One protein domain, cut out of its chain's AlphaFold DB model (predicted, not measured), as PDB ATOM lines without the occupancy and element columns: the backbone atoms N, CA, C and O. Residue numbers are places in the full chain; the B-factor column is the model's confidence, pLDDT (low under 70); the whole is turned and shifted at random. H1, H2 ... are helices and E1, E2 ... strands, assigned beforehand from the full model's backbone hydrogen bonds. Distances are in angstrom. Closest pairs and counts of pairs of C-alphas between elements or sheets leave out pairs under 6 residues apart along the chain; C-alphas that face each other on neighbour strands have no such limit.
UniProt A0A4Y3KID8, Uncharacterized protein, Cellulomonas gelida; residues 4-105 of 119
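This is residues 4 to 105 of the 119 residues of an uncharacterized protein of Cellulomonas gelida (UniProt A0A4Y3KID8). A small sheet of three short strands stands between two long helices, H2 over one face and H3 over the other, both running along the strands. The sheet covers just a part of each helix: residues 59 to 67 of H2 and residues 82 to 96 of H3 come near it, the rest of H2 and of H3 reaches past it towards opposite ends of the long axis, and residues 42 to 47 stick out. The printed part has 102 residues, with three named strands and three named helices in the order E1, E2, H1, H2, E3, H3; the sheet is mixed, in the order E1, E2, E3, and the class is mixed, helices and strands. The whole is loose, with a radius of gyration of the C-alphas of 15.9 A, and flat, spanning 58 by 33 by 18 A.

The printed part begins at Arg 4, and its first named element is the strand E1, residues 15 to 17, whose C-alpha 15 is at (78.829, 91.604, -48.834); it is 6.9 A long from first to last C-alpha. The strand E2, residues 22 to 27, is 15.9 A long. H1, residues 29 to 32, is a short helix of 5.8 A. Residues 33 to 44 hold no named element. The helix H2, residues 45 to 68, is the longest, with 24 residues over 34.5 A, and begins with C-alpha 45 at (46.810, 93.499, -51.667). The strand E3, residues 72 to 77, is 16.7 A long. The helix H3, residues 82 to 104, is 32.9 A long and ends with C-alpha 104 at (96.748, 107.656, -57.961).

E1 and E2 form a hairpin, antiparallel at 166 degrees between their directions, with N 17 and O 22 at 2.9 A and N 24 and O 15 at 2.9 A, within hydrogen-bond range. E2, the inner strand, is parallel to E3 at 21 degrees, with N 25 and O 74 at 2.9 A and N 27 and O 76 at 2.8 A. E1 and E3 are the edge strands and are apart. E2, H1, H2 and E3 make a strand-helix-strand unit, two parallel neighbour strands with helices between them along the chain, and its crossover is right-handed. H2 and H3 are on opposite faces of the sheet, which gives three layers, helix, sheet and helix. H2 has a height over the sheet of 11.7 A and lies over E3, and only just not over E2, on which 2 of its C-alphas fall; it runs along the strands, at 5 degrees to E3 on the local plane. The closest C-alphas of H2 and E3 are those of Asn 63 and Val 73, 6.5 A apart. H3 has a height over the sheet of 9.6 A, lies over E2 and E3, and runs along the strands, at 18 degrees to E2 on the local plane. The closest C-alphas of H3 and E3 are those of Ile 76 and Ala 85, 6.7 A apart. H2 and H3 are apart. H1 touches H2, which meets it with residues 52 to 56 alone; their closest C-alphas are those of His 32 and Arg 56, 5.8 A apart. H1 is only just not on the sheet, with 4 pairs of C-alphas within 10 A. In H2 and H3 every O i to N i+4 pair is within hydrogen-bond range; H1, with 4 residues, is too short for such a pair.

The two C-alphas farthest apart are those of Thr 43 and Gly 105, at 58.5 A. The printed part has no cut. The link from H1 to H2 is long, with 12 residues; the other links between named elements are tight. Residues 42 to 47, of which 45 to 47 belong to H2, stand free. The mean pLDDT of the printed part is 91.0, and residue 5, residues 7 to 10 and residue 105 are under 70.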
ATOM      1  N   ARG A   4      76.998  98.371 -41.497       76.06
ATOM      2  CA  ARG A   4      75.713  99.082 -41.451       76.06
ATOM      3  C   ARG A   4      75.788 100.378 -42.244       76.06
ATOM      4  O   ARG A   4      76.760 101.114 -42.122       76.06
ATOM      5  N   VAL A   5      74.736 100.664 -43.009       69.38
ATOM      6  CA  VAL A   5      74.657 101.857 -43.873       69.38
ATOM      7  C   VAL A   5      74.283 103.121 -43.084       69.38
ATOM      8  O   VAL A   5      74.626 104.228 -43.482       69.38
ATOM      9  N   SER A   6      73.606 102.979 -41.938       70.38
ATOM     10  CA  SER A   6      73.292 104.083 -41.017       70.38
ATOM     11  C   SER A   6      73.107 103.590 -39.574       70.38
ATOM     12  O   SER A   6      73.186 102.390 -39.303       70.38
ATOM     13  N   SER A   7      72.809 104.499 -38.635       61.72
ATOM     14  CA  SER A   7      72.466 104.167 -37.235       61.72
ATOM     15  C   SER A   7      71.212 103.283 -37.095       61.72
ATOM     16  O   SER A   7      70.931 102.741 -36.022       61.72
ATOM     17  N   SER A   8      70.457 103.084 -38.180       60.72
ATOM     18  CA  SER A   8      69.294 102.204 -38.225       60.72
ATOM     19  C   SER A   8      69.692 100.724 -38.202       60.72
ATOM     20  O   SER A   8      70.435 100.244 -39.054       60.72
ATOM     21  N   ARG A   9      69.103  99.945 -37.282       61.72
ATOM     22  CA  ARG A   9      69.336  98.490 -37.140       61.72
ATOM     23  C   ARG A   9      68.847  97.633 -38.322       61.72
ATOM     24  O   ARG A   9      68.966  96.417 -38.252       61.72
ATOM     25  N   ARG A  10      68.260  98.231 -39.365       67.31
ATOM     26  CA  ARG A  10      67.579  97.518 -40.465       67.31
ATOM     27  C   ARG A  10      68.234  97.687 -41.841       67.31
ATOM     28  O   ARG A  10      67.603  97.358 -42.836       67.31
ATOM     29  N   ARG A  11      69.442  98.253 -41.919       80.62
ATOM     30  CA  ARG A  11      70.142  98.505 -43.190       80.62
ATOM     31  C   ARG A  11      71.567  97.969 -43.116       80.62
ATOM     32  O   ARG A  11      72.457  98.620 -42.563       80.62
ATOM     33  N   THR A  12      71.747  96.776 -43.656       89.06
ATOM     34  CA  THR A  12      72.980  95.997 -43.587       89.06
ATOM     35  C   THR A  12      73.419  95.656 -44.999       89.06
ATOM     36  O   THR A  12      72.588  95.219 -45.782       89.06
ATOM     37  N   ILE A  13      74.696  95.867 -45.311       94.12
ATOM     38  CA  ILE A  13      75.295  95.375 -46.554       94.12
ATOM     39  C   ILE A  13      75.523  93.868 -46.406       94.12
ATOM     40  O   ILE A  13      76.110  93.452 -45.401       94.12
ATOM     41  N   ASP A  14      75.104  93.078 -47.395       95.19
ATOM     42  CA  ASP A  14      75.267  91.621 -47.371       95.19
ATOM     43  C   ASP A  14      76.739  91.234 -47.551       95.19
ATOM     44  O   ASP A  14      77.296  90.484 -46.747       95.19
ATOM     45  N   ILE A  15      77.399  91.808 -48.564       96.56
ATOM     46  CA  ILE A  15      78.829  91.604 -48.834       96.56
ATOM     47  C   ILE A  15      79.500  92.957 -49.080       96.56
ATOM     48  O   ILE A  15      79.095  93.727 -49.950       96.56
ATOM     49  N   ALA A  16      80.547  93.259 -48.310       97.00
ATOM     50  CA  ALA A  16      81.254  94.535 -48.378       97.00
ATOM     51  C   ALA A  16      82.743  94.345 -48.692       97.00
ATOM     52  O   ALA A  16      83.487  93.768 -47.895       97.00
ATOM     53  N   PHE A  17      83.204  94.932 -49.797       97.12
ATOM     54  CA  PHE A  17      84.623  95.050 -50.136       97.12
ATOM     55  C   PHE A  17      85.121  96.430 -49.709       97.12
ATOM     56  O   PHE A  17      85.132  97.387 -50.483       97.12
ATOM     57  N   THR A  18      85.514  96.553 -48.443       95.12
ATOM     58  CA  THR A  18      85.785  97.845 -47.790       95.12
ATOM     59  C   THR A  18      86.912  98.648 -48.441       95.12
ATOM     60  O   THR A  18      86.796  99.866 -48.567       95.12
ATOM     61  N   ARG A  19      87.981  97.987 -48.906       93.50
ATOM     62  CA  ARG A  19      89.108  98.639 -49.598       93.50
ATOM     63  C   ARG A  19      88.684  99.267 -50.929       93.50
ATOM     64  O   ARG A  19      89.114 100.374 -51.251       93.50
ATOM     65  N   SER A  20      87.831  98.571 -51.672       96.00
ATOM     66  CA  SER A  20      87.288  99.038 -52.950       96.00
ATOM     67  C   SER A  20      86.059  99.933 -52.768       96.00
ATOM     68  O   SER A  20      85.621 100.563 -53.720       96.00
ATOM     69  N   ARG A  21      85.505 100.017 -51.550       96.62
ATOM     70  CA  ARG A  21      84.212 100.652 -51.252       96.62
ATOM     71  C   ARG A  21      83.078 100.131 -52.142       96.62
ATOM     72  O   ARG A  21      82.236 100.903 -52.590       96.62
ATOM     73  N   LEU A  22      83.041  98.820 -52.377       98.19
ATOM     74  CA  LEU A  22      81.924  98.158 -53.053       98.19
ATOM     75  C   LEU A  22      80.998  97.520 -52.013       98.19
ATOM     76  O   LEU A  22      81.437  96.709 -51.195       98.19
ATOM     77  N   ALA A  23      79.722  97.892 -52.061       98.06
ATOM     78  CA  ALA A  23      78.643  97.277 -51.305       98.06
ATOM     79  C   ALA A  23      77.772  96.444 -52.250       98.06
ATOM     80  O   ALA A  23      77.221  96.983 -53.213       98.06
ATOM     81  N   VAL A  24      77.647  95.151 -51.960       98.00
ATOM     82  CA  VAL A  24      76.811  94.218 -52.718       98.00
ATOM     83  C   VAL A  24      75.588  93.842 -51.884       98.00
ATOM     84  O   VAL A  24      75.726  93.494 -50.707       98.00
ATOM     85  N   PHE A  25      74.411  93.916 -52.503       97.44
ATOM     86  CA  PHE A  25      73.134  93.480 -51.935       97.44
ATOM     87  C   PHE A  25      72.536  92.347 -52.769       97.44
ATOM     88  O   PHE A  25      72.577  92.414 -54.002       97.44
ATOM     89  N   VAL A  26      71.966  91.345 -52.100       96.69
ATOM     90  CA  VAL A  26      71.225  90.249 -52.737       96.69
ATOM     91  C   VAL A  26      69.731  90.459 -52.514       96.69
ATOM     92  O   VAL A  26      69.206  90.266 -51.418       96.69
ATOM     93  N   ASP A  27      69.037  90.858 -53.573       95.75
ATOM     94  CA  ASP A  27      67.639  91.260 -53.512       95.75
ATOM     95  C   ASP A  27      66.710  90.076 -53.740       95.75
ATOM     96  O   ASP A  27      66.603  89.539 -54.845       95.75
ATOM     97  N   GLY A  28      65.950  89.728 -52.704       94.62
ATOM     98  CA  GLY A  28      64.829  88.808 -52.846       94.62
ATOM     99  C   GLY A  28      63.765  89.349 -53.808       94.62
ATOM    100  O   GLY A  28      63.279  90.475 -53.645       94.62
ATOM    101  N   CYS A  29      63.358  88.546 -54.793       93.75
ATOM    102  CA  CYS A  29      62.459  88.963 -55.866       93.75
ATOM    103  C   CYS A  29      61.128  89.470 -55.331       93.75
ATOM    104  O   CYS A  29      60.621  90.495 -55.781       93.75
ATOM    105  N   PHE A  30      60.570  88.755 -54.358       92.62
ATOM    106  CA  PHE A  30      59.313  89.129 -53.732       92.62
ATOM    107  C   PHE A  30      59.458  90.420 -52.915       92.62
ATOM    108  O   PHE A  30      58.721  91.379 -53.131       92.62
ATOM    109  N   TRP A  31      60.444  90.477 -52.014       92.44
ATOM    110  CA  TRP A  31      60.577  91.544 -51.014       92.44
ATOM    111  C   TRP A  31      60.945  92.912 -51.584       92.44
ATOM    112  O   TRP A  31      60.525  93.931 -51.025       92.44
ATOM    113  N   HIS A  32      61.714  92.922 -52.672       92.25
ATOM    114  CA  HIS A  32      62.168  94.133 -53.358       92.25
ATOM    115  C   HIS A  32      61.395  94.376 -54.667       92.25
ATOM    116  O   HIS A  32      61.520  95.423 -55.305       92.25
ATOM    117  N   GLY A  33      60.514  93.441 -55.033       89.62
ATOM    118  CA  GLY A  33      59.618  93.541 -56.172       89.62
ATOM    119  C   GLY A  33      60.374  93.552 -57.499       89.62
ATOM    120  O   GLY A  33      60.393  94.562 -58.205       89.62
ATOM    121  N   CYS A  34      60.976  92.415 -57.825       90.75
ATOM    122  CA  CYS A  34      61.628  92.150 -59.098       90.75
ATOM    123  C   CYS A  34      60.682  92.433 -60.281       90.75
ATOM    124  O   CYS A  34      59.513  92.045 -60.222       90.75
ATOM    125  N   PRO A  35      61.167  93.047 -61.375       86.62
ATOM    126  CA  PRO A  35      60.350  93.288 -62.566       86.62
ATOM    127  C   PRO A  35      59.887  91.998 -63.269       86.62
ATOM    128  O   PRO A  35      58.877  92.029 -63.961       86.62
ATOM    129  N   HIS A  36      60.591  90.875 -63.082       86.81
ATOM    130  CA  HIS A  36      60.281  89.592 -63.730       86.81
ATOM    131  C   HIS A  36      59.363  88.685 -62.898       86.81
ATOM    132  O   HIS A  36      58.538  87.972 -63.456       86.81
ATOM    133  N   HIS A  37      59.494  88.715 -61.567       84.12
ATOM    134  CA  HIS A  37      58.824  87.769 -60.660       84.12
ATOM    135  C   HIS A  37      57.916  88.449 -59.621       84.12
ATOM    136  O   HIS A  37      57.443  87.803 -58.689       84.12
ATOM    137  N   GLY A  38      57.702  89.764 -59.720       70.25
ATOM    138  CA  GLY A  38      56.918  90.529 -58.756       70.25
ATOM    139  C   GLY A  38      55.428  90.189 -58.811       70.25
ATOM    140  O   GLY A  38      54.672  90.838 -59.526       70.25
ATOM    141  N   THR A  39      54.989  89.207 -58.024       74.81
ATOM    142  CA  THR A  39      53.567  88.888 -57.835       74.81
ATOM    143  C   THR A  39      53.034  89.520 -56.554       74.81
ATOM    144  O   THR A  39      53.607  89.326 -55.478       74.81
ATOM    145  N   LEU A  40      51.916  90.242 -56.648       76.94
ATOM    146  CA  LEU A  40      51.184  90.705 -55.469       76.94
ATOM    147  C   LEU A  40      50.304  89.570 -54.926       76.94
ATOM    148  O   LEU A  40      49.570  88.955 -55.701       76.94
ATOM    149  N   PRO A  41      50.337  89.292 -53.611       81.81
ATOM    150  CA  PRO A  41      49.406  88.349 -53.007       81.81
ATOM    151  C   PRO A  41      47.953  88.812 -53.179       81.81
ATOM    152  O   PRO A  41      47.654  89.995 -53.019       81.81
ATOM    153  N   ALA A  42      47.046  87.872 -53.461       80.06
ATOM    154  CA  ALA A  42      45.620  88.160 -53.656       80.06
ATOM    155  C   ALA A  42      44.933  88.680 -52.378       80.06
ATOM    156  O   ALA A  42      44.023  89.502 -52.438       80.06
ATOM    157  N   THR A  43      45.395  88.235 -51.209       87.06
ATOM    158  CA  THR A  43      44.874  88.662 -49.905       87.06
ATOM    159  C   THR A  43      45.692  89.831 -49.362       87.06
ATOM    160  O   THR A  43      46.921  89.778 -49.365       87.06
ATOM    161  N   ASN A  44      45.022  90.860 -48.826       88.06
ATOM    162  CA  ASN A  44      45.647  92.075 -48.277       88.06
ATOM    163  C   ASN A  44      46.504  92.848 -49.299       88.06
ATOM    164  O   ASN A  44      47.560  93.382 -48.956       88.06
ATOM    165  N   GLY A  45      46.055  92.908 -50.558       88.56
ATOM    166  CA  GLY A  45      46.810  93.499 -51.667       88.56
ATOM    167  C   GLY A  45      47.274  94.938 -51.417       88.56
ATOM    168  O   GLY A  45      48.433  95.250 -51.674       88.56
ATOM    169  N   GLU A  46      46.427  95.796 -50.838       90.44
ATOM    170  CA  GLU A  46      46.793  97.183 -50.503       90.44
ATOM    171  C   GLU A  46      47.939  97.251 -49.488       90.44
ATOM    172  O   GLU A  46      48.905  97.998 -49.667       90.44
ATOM    173  N   TRP A  47      47.871  96.421 -48.443       93.00
ATOM    174  CA  TRP A  47      48.925  96.339 -47.438       93.00
ATOM    175  C   TRP A  47      50.234  95.841 -48.053       93.00
ATOM    176  O   TRP A  47      51.292  96.417 -47.792       93.00
ATOM    177  N   TRP A  48      50.178  94.812 -48.905       92.31
ATOM    178  CA  TRP A  48      51.358  94.299 -49.603       92.31
ATOM    179  C   TRP A  48      51.950  95.326 -50.563       92.31
ATOM    180  O   TRP A  48      53.162  95.528 -50.556       92.31
ATOM    181  N   ALA A  49      51.122  96.031 -51.330       89.75
ATOM    182  CA  ALA A  49      51.577  97.095 -52.217       89.75
ATOM    183  C   ALA A  49      52.296  98.204 -51.432       89.75
ATOM    184  O   ALA A  49      53.416  98.584 -51.784       89.75
ATOM    185  N   ALA A  50      51.713  98.658 -50.317       93.50
ATOM    186  CA  ALA A  50      52.335  99.645 -49.439       93.50
ATOM    187  C   ALA A  50      53.651  99.130 -48.823       93.50
ATOM    188  O   ALA A  50      54.652  99.848 -48.794       93.50
ATOM    189  N   LYS A  51      53.681  97.867 -48.376       92.50
ATOM    190  CA  LYS A  51      54.864  97.208 -47.803       92.50
ATOM    191  C   LYS A  51      56.015  97.129 -48.808       92.50
ATOM    192  O   LYS A  51      57.134  97.524 -48.480       92.50
ATOM    193  N   LEU A  52      55.745  96.633 -50.015       92.88
ATOM    194  CA  LEU A  52      56.748  96.484 -51.070       92.88
ATOM    195  C   LEU A  52      57.238  97.847 -51.561       92.88
ATOM    196  O   LEU A  52      58.441  98.031 -51.753       92.88
ATOM    197  N   LYS A  53      56.341  98.837 -51.673       93.25
ATOM    198  CA  LYS A  53      56.736 100.218 -51.961       93.25
ATOM    199  C   LYS A  53      57.691 100.754 -50.891       93.25
ATOM    200  O   LYS A  53      58.763 101.239 -51.229       93.25
ATOM    201  N   ALA A  54      57.356 100.602 -49.611       93.94
ATOM    202  CA  ALA A  54      58.208 101.062 -48.514       93.94
ATOM    203  C   ALA A  54      59.573 100.348 -48.463       93.94
ATOM    204  O   ALA A  54      60.544 100.915 -47.960       93.94
ATOM    205  N   ASN A  55      59.665  99.106 -48.947       94.00
ATOM    206  CA  ASN A  55      60.945  98.416 -49.112       94.00
ATOM    207  C   ASN A  55      61.779  99.051 -50.226       94.00
ATOM    208  O   ASN A  55      62.901  99.468 -49.952       94.00
ATOM    209  N   ARG A  56      61.201  99.238 -51.416       93.06
ATOM    210  CA  ARG A  56      61.876  99.885 -52.554       93.06
ATOM    211  C   ARG A  56      62.315 101.317 -52.240       93.06
ATOM    212  O   ARG A  56      63.436 101.699 -52.565       93.06
ATOM    213  N   ASP A  57      61.474 102.091 -51.552       94.75
ATOM    214  CA  ASP A  57      61.818 103.447 -51.104       94.75
ATOM    215  C   ASP A  57      63.038 103.414 -50.158       94.75
ATOM    216  O   ASP A  57      63.939 104.249 -50.246       94.75
ATOM    217  N   ARG A  58      63.110 102.410 -49.272       93.19
ATOM    218  CA  ARG A  58      64.253 102.209 -48.368       93.19
ATOM    219  C   ARG A  58      65.511 101.764 -49.109       93.19
ATOM    220  O   ARG A  58      66.603 102.176 -48.717       93.19
ATOM    221  N   ASP A  59      65.380 100.940 -50.142       94.62
ATOM    222  CA  ASP A  59      66.500 100.535 -50.993       94.62
ATOM    223  C   ASP A  59      67.078 101.738 -51.738       94.62
ATOM    224  O   ASP A  59      68.291 101.941 -51.728       94.62
ATOM    225  N   ALA A  60      66.215 102.590 -52.302       94.56
ATOM    226  CA  ALA A  60      66.622 103.827 -52.963       94.56
ATOM    227  C   ALA A  60      67.360 104.778 -52.003       94.56
ATOM    228  O   ALA A  60      68.435 105.282 -52.336       94.56
ATOM    229  N   ASP A  61      66.836 104.969 -50.790       94.44
ATOM    230  CA  ASP A  61      67.486 105.755 -49.735       94.44
ATOM    231  C   ASP A  61      68.849 105.165 -49.325       94.44
ATOM    232  O   ASP A  61      69.839 105.885 -49.210       94.44
ATOM    233  N   THR A  62      68.935 103.840 -49.177       94.50
ATOM    234  CA  THR A  62      70.189 103.134 -48.851       94.50
ATOM    235  C   THR A  62      71.234 103.324 -49.952       94.50
ATOM    236  O   THR A  62      72.385 103.651 -49.660       94.50
ATOM    237  N   ASN A  63      70.828 103.190 -51.217       95.50
ATOM    238  CA  ASN A  63      71.699 103.416 -52.367       95.50
ATOM    239  C   ASN A  63      72.211 104.861 -52.394       95.50
ATOM    240  O   ASN A  63      73.393 105.084 -52.651       95.50
ATOM    241  N   ARG A  64      71.338 105.836 -52.117       95.81
ATOM    242  CA  ARG A  64      71.695 107.257 -52.056       95.81
ATOM    243  C   ARG A  64      72.752 107.518 -50.979       95.81
ATOM    244  O   ARG A  64      73.798 108.069 -51.300       95.81
ATOM    245  N   LEU A  65      72.521 107.062 -49.747       94.44
ATOM    246  CA  LEU A  65      73.450 107.256 -48.625       94.44
ATOM    247  C   LEU A  65      74.831 106.638 -48.888       94.44
ATOM    248  O   LEU A  65      75.855 107.247 -48.584       94.44
ATOM    249  N   LEU A  66      74.878 105.438 -49.475       95.25
ATOM    250  CA  LEU A  66      76.142 104.788 -49.828       95.25
ATOM    251  C   LEU A  66      76.888 105.545 -50.927       95.25
ATOM    252  O   LEU A  66      78.088 105.783 -50.793       95.25
ATOM    253  N   LYS A  67      76.182 105.982 -51.974       95.50
ATOM    254  CA  LYS A  67      76.771 106.791 -53.048       95.50
ATOM    255  C   LYS A  67      77.310 108.126 -52.529       95.50
ATOM    256  O   LYS A  67      78.425 108.495 -52.881       95.50
ATOM    257  N   GLU A  68      76.577 108.812 -51.649       95.12
ATOM    258  CA  GLU A  68      77.035 110.040 -50.973       95.12
ATOM    259  C   GLU A  68      78.300 109.800 -50.134       95.12
ATOM    260  O   GLU A  68      79.197 110.639 -50.097       95.12
ATOM    261  N   ALA A  69      78.429 108.617 -49.528       93.50
ATOM    262  CA  ALA A  69      79.636 108.182 -48.826       93.50
ATOM    263  C   ALA A  69      80.750 107.651 -49.762       93.50
ATOM    264  O   ALA A  69      81.734 107.069 -49.291       93.50
ATOM    265  N   ALA A  70      80.615 107.849 -51.078       95.69
ATOM    266  CA  ALA A  70      81.526 107.381 -52.123       95.69
ATOM    267  C   ALA A  70      81.742 105.856 -52.118       95.69
ATOM    268  O   ALA A  70      82.870 105.379 -52.279       95.69
ATOM    269  N   TRP A  71      80.660 105.104 -51.909       97.06
ATOM    270  CA  TRP A  71      80.593 103.671 -52.176       97.06
ATOM    271  C   TRP A  71      79.952 103.397 -53.533       97.06
ATOM    272  O   TRP A  71      78.937 103.998 -53.894       97.06
ATOM    273  N   THR A  72      80.500 102.418 -54.243       98.00
ATOM    274  CA  THR A  72      79.824 101.774 -55.367       98.00
ATOM    275  C   THR A  72      78.800 100.789 -54.812       98.00
ATOM    276  O   THR A  72      79.089 100.043 -53.874       98.00
ATOM    277  N   VAL A  73      77.594 100.788 -55.380       98.00
ATOM    278  CA  VAL A  73      76.500  99.904 -54.960       98.00
ATOM    279  C   VAL A  73      76.137  98.978 -56.108       98.00
ATOM    280  O   VAL A  73      75.739  99.451 -57.170       98.00
ATOM    281  N   LEU A  74      76.235  97.675 -55.866       98.31
ATOM    282  CA  LEU A  74      75.820  96.620 -56.782       98.31
ATOM    283  C   LEU A  74      74.669  95.844 -56.137       98.31
ATOM    284  O   LEU A  74      74.804  95.345 -55.023       98.31
ATOM    285  N   ARG A  75      73.526  95.759 -56.817       97.25
ATOM    286  CA  ARG A  75      72.389  94.946 -56.365       97.25
ATOM    287  C   ARG A  75      72.162  93.817 -57.354       97.25
ATOM    288  O   ARG A  75      72.094  94.067 -58.556       97.25
ATOM    289  N   ILE A  76      72.074  92.600 -56.842       97.69
ATOM    290  CA  ILE A  76      71.923  91.377 -57.625       97.69
ATOM    291  C   ILE A  76      70.636  90.707 -57.169       97.69
ATOM    292  O   ILE A  76      70.432  90.512 -55.976       97.69
ATOM    293  N   TRP A  77      69.753  90.364 -58.101       97.56
ATOM    294  CA  TRP A  77      68.529  89.650 -57.754       97.56
ATOM    295  C   TRP A  77      68.823  88.205 -57.348       97.56
ATOM    296  O   TRP A  77      69.666  87.558 -57.958       97.56
ATOM    297  N   GLU A  78      68.063  87.662 -56.396       95.75
ATOM    298  CA  GLU A  78      68.225  86.277 -55.915       95.75
ATOM    299  C   GLU A  78      68.056  85.215 -57.014       95.75
ATOM    300  O   GLU A  78      68.533  84.097 -56.869       95.75
ATOM    301  N   HIS A  79      67.359  85.552 -58.106       95.50
ATOM    302  CA  HIS A  79      67.157  84.646 -59.238       95.50
ATOM    303  C   HIS A  79      68.350  84.610 -60.201       95.50
ATOM    304  O   HIS A  79      68.327  83.842 -61.160       95.50
ATOM    305  N   VAL A  80      69.364  85.456 -59.998       97.44
ATOM    306  CA  VAL A  80      70.608  85.392 -60.764       97.44
ATOM    307  C   VAL A  80      71.430  84.208 -60.241       97.44
ATOM    308  O   VAL A  80      71.673  84.137 -59.033       97.44
ATOM    309  N   PRO A  81      71.873  83.285 -61.112       98.00
ATOM    310  CA  PRO A  81      72.761  82.196 -60.721       98.00
ATOM    311  C   PRO A  81      74.034  82.699 -60.029       98.00
ATOM    312  O   PRO A  81      74.570  83.754 -60.369       98.00
ATOM    313  N   ALA A  82      74.517  81.952 -59.035       97.31
ATOM    314  CA  ALA A  82      75.602  82.405 -58.166       97.31
ATOM    315  C   ALA A  82      76.935  82.628 -58.906       97.31
ATOM    316  O   ALA A  82      77.682  83.535 -58.550       97.31
ATOM    317  N   ASP A  83      77.212  81.833 -59.937       98.25
ATOM    318  CA  ASP A  83      78.352  81.999 -60.843       98.25
ATOM    319  C   ASP A  83      78.266  83.328 -61.607       98.25
ATOM    320  O   ASP A  83      79.188  84.137 -61.551       98.25
ATOM    321  N   GLN A  84      77.110  83.634 -62.199       98.50
ATOM    322  CA  GLN A  84      76.892  84.908 -62.895       98.50
ATOM    323  C   GLN A  84      76.947  86.108 -61.941       98.50
ATOM    324  O   GLN A  84      77.443  87.179 -62.295       98.50
ATOM    325  N   ALA A  85      76.443  85.945 -60.716       98.25
ATOM    326  CA  ALA A  85      76.547  86.962 -59.678       98.25
ATOM    327  C   ALA A  85      78.015  87.238 -59.310       98.25
ATOM    328  O   ALA A  85      78.399  88.402 -59.177       98.25
ATOM    329  N   ALA A  86      78.834  86.190 -59.176       98.31
ATOM    330  CA  ALA A  86      80.262  86.318 -58.904       98.31
ATOM    331  C   ALA A  86      80.992  87.037 -60.050       98.31
ATOM    332  O   ALA A  86      81.692  88.016 -59.787       98.31
ATOM    333  N   ASP A  87      80.736  86.657 -61.304       98.62
ATOM    334  CA  ASP A  87      81.324  87.302 -62.488       98.62
ATOM    335  C   ASP A  87      81.022  88.811 -62.545       98.62
ATOM    336  O   ASP A  87      81.870  89.631 -62.914       98.62
ATOM    337  N   LEU A  88      79.800  89.208 -62.169       98.38
ATOM    338  CA  LEU A  88      79.413  90.618 -62.085       98.38
ATOM    339  C   LEU A  88      80.188  91.355 -60.989       98.38
ATOM    340  O   LEU A  88      80.658  92.473 -61.217       98.38
ATOM    341  N   VAL A  89      80.342  90.744 -59.812       98.50
ATOM    342  CA  VAL A  89      81.116  91.327 -58.706       98.50
ATOM    343  C   VAL A  89      82.581  91.501 -59.103       98.50
ATOM    344  O   VAL A  89      83.142  92.576 -58.881       98.50
ATOM    345  N   GLU A  90      83.194  90.488 -59.715       98.44
ATOM    346  CA  GLU A  90      84.586  90.540 -60.172       98.44
ATOM    347  C   GLU A  90      84.811  91.650 -61.200       98.44
ATOM    348  O   GLU A  90      85.753  92.439 -61.070       98.44
ATOM    349  N   ARG A  91      83.905  91.779 -62.175       98.56
ATOM    350  CA  ARG A  91      83.959  92.842 -63.184       98.56
ATOM    351  C   ARG A  91      83.919  94.233 -62.558       98.56
ATOM    352  O   ARG A  91      84.780  95.060 -62.849       98.56
ATOM    353  N   VAL A  92      82.967  94.477 -61.657       98.31
ATOM    354  CA  VAL A  92      82.828  95.778 -60.982       98.31
ATOM    355  C   VAL A  92      84.044  96.073 -60.097       98.31
ATOM    356  O   VAL A  92      84.506  97.211 -60.026       98.31
ATOM    357  N   LEU A  93      84.615  95.061 -59.439       98.19
ATOM    358  CA  LEU A  93      85.856  95.230 -58.682       98.19
ATOM    359  C   LEU A  93      87.033  95.632 -59.580       98.19
ATOM    360  O   LEU A  93      87.818  96.497 -59.181       98.19
ATOM    361  N   ALA A  94      87.150  95.044 -60.773       97.62
ATOM    362  CA  ALA A  94      88.188  95.398 -61.738       97.62
ATOM    363  C   ALA A  94      88.036  96.845 -62.243       97.62
ATOM    364  O   ALA A  94      89.025  97.580 -62.294       97.62
ATOM    365  N   GLU A  95      86.808  97.283 -62.533       97.06
ATOM    366  CA  GLU A  95      86.497  98.667 -62.921       97.06
ATOM    367  C   GLU A  95      86.915  99.663 -61.826       97.06
ATOM    368  O   GLU A  95      87.686 100.593 -62.080       97.06
ATOM    369  N   ILE A  96      86.513  99.410 -60.575       96.38
ATOM    370  CA  ILE A  96      86.885 100.247 -59.425       96.38
ATOM    371  C   ILE A  96      88.407 100.300 -59.243       96.38
ATOM    372  O   ILE A  96      88.968 101.362 -58.956       96.38
ATOM    373  N   ALA A  97      89.094  99.163 -59.380       93.56
ATOM    374  CA  ALA A  97      90.546  99.110 -59.258       93.56
ATOM    375  C   ALA A  97      91.224  99.975 -60.334       93.56
ATOM    376  O   ALA A  97      92.132 100.744 -60.008       93.56
ATOM    377  N   GLY A  98      90.742  99.917 -61.580       93.00
ATOM    378  CA  GLY A  98      91.203 100.776 -62.674       93.00
ATOM    379  C   GLY A  98      91.042 102.266 -62.358       93.00
ATOM    380  O   GLY A  98      91.996 103.038 -62.487       93.00
ATOM    381  N   GLU A  99      89.882 102.672 -61.840       90.06
ATOM    382  CA  GLU A  99      89.622 104.058 -61.425       90.06
ATOM    383  C   GLU A  99      90.500 104.516 -60.251       90.06
ATOM    384  O   GLU A  99      90.896 105.683 -60.171       90.06
ATOM    385  N   GLN A 100      90.785 103.633 -59.289       87.25
ATOM    386  CA  GLN A 100      91.667 103.949 -58.163       87.25
ATOM    387  C   GLN A 100      93.121 104.122 -58.612       87.25
ATOM    388  O   GLN A 100      93.801 105.032 -58.130       87.25
ATOM    389  N   VAL A 101      93.595 103.288 -59.543       87.50
ATOM    390  CA  VAL A 101      94.929 103.427 -60.145       87.50
ATOM    391  C   VAL A 101      95.026 104.737 -60.925       87.50
ATOM    392  O   VAL A 101      95.967 105.498 -60.697       87.50
ATOM    393  N   ALA A 102      94.029 105.056 -61.757       86.69
ATOM    394  CA  ALA A 102      93.982 106.309 -62.512       86.69
ATOM    395  C   ALA A 102      94.034 107.544 -61.593       86.69
ATOM    396  O   ALA A 102      94.813 108.466 -61.833       86.69
ATOM    397  N   ARG A 103      93.285 107.533 -60.480       82.62
ATOM    398  CA  ARG A 103      93.310 108.609 -59.469       82.62
ATOM    399  C   ARG A 103      94.643 108.739 -58.726       82.62
ATOM    400  O   ARG A 103      94.936 109.814 -58.210       82.62
ATOM    401  N   ARG A 104      95.438 107.667 -58.637       79.44
ATOM    402  CA  ARG A 104      96.748 107.656 -57.961       79.44
ATOM    403  C   ARG A 104      97.918 108.036 -58.889       79.44
ATOM    404  O   ARG A 104      99.041 108.163 -58.401       79.44
ATOM    405  N   GLY A 105      97.676 108.232 -60.190       64.62
ATOM    406  CA  GLY A 105      98.668 108.715 -61.168       64.62
ATOM    407  C   GLY A 105      99.352 110.036 -60.758       64.62
ATOM    408  O   GLY A 105      98.896 110.700 -59.831       64.62
TER     409      GLY A 105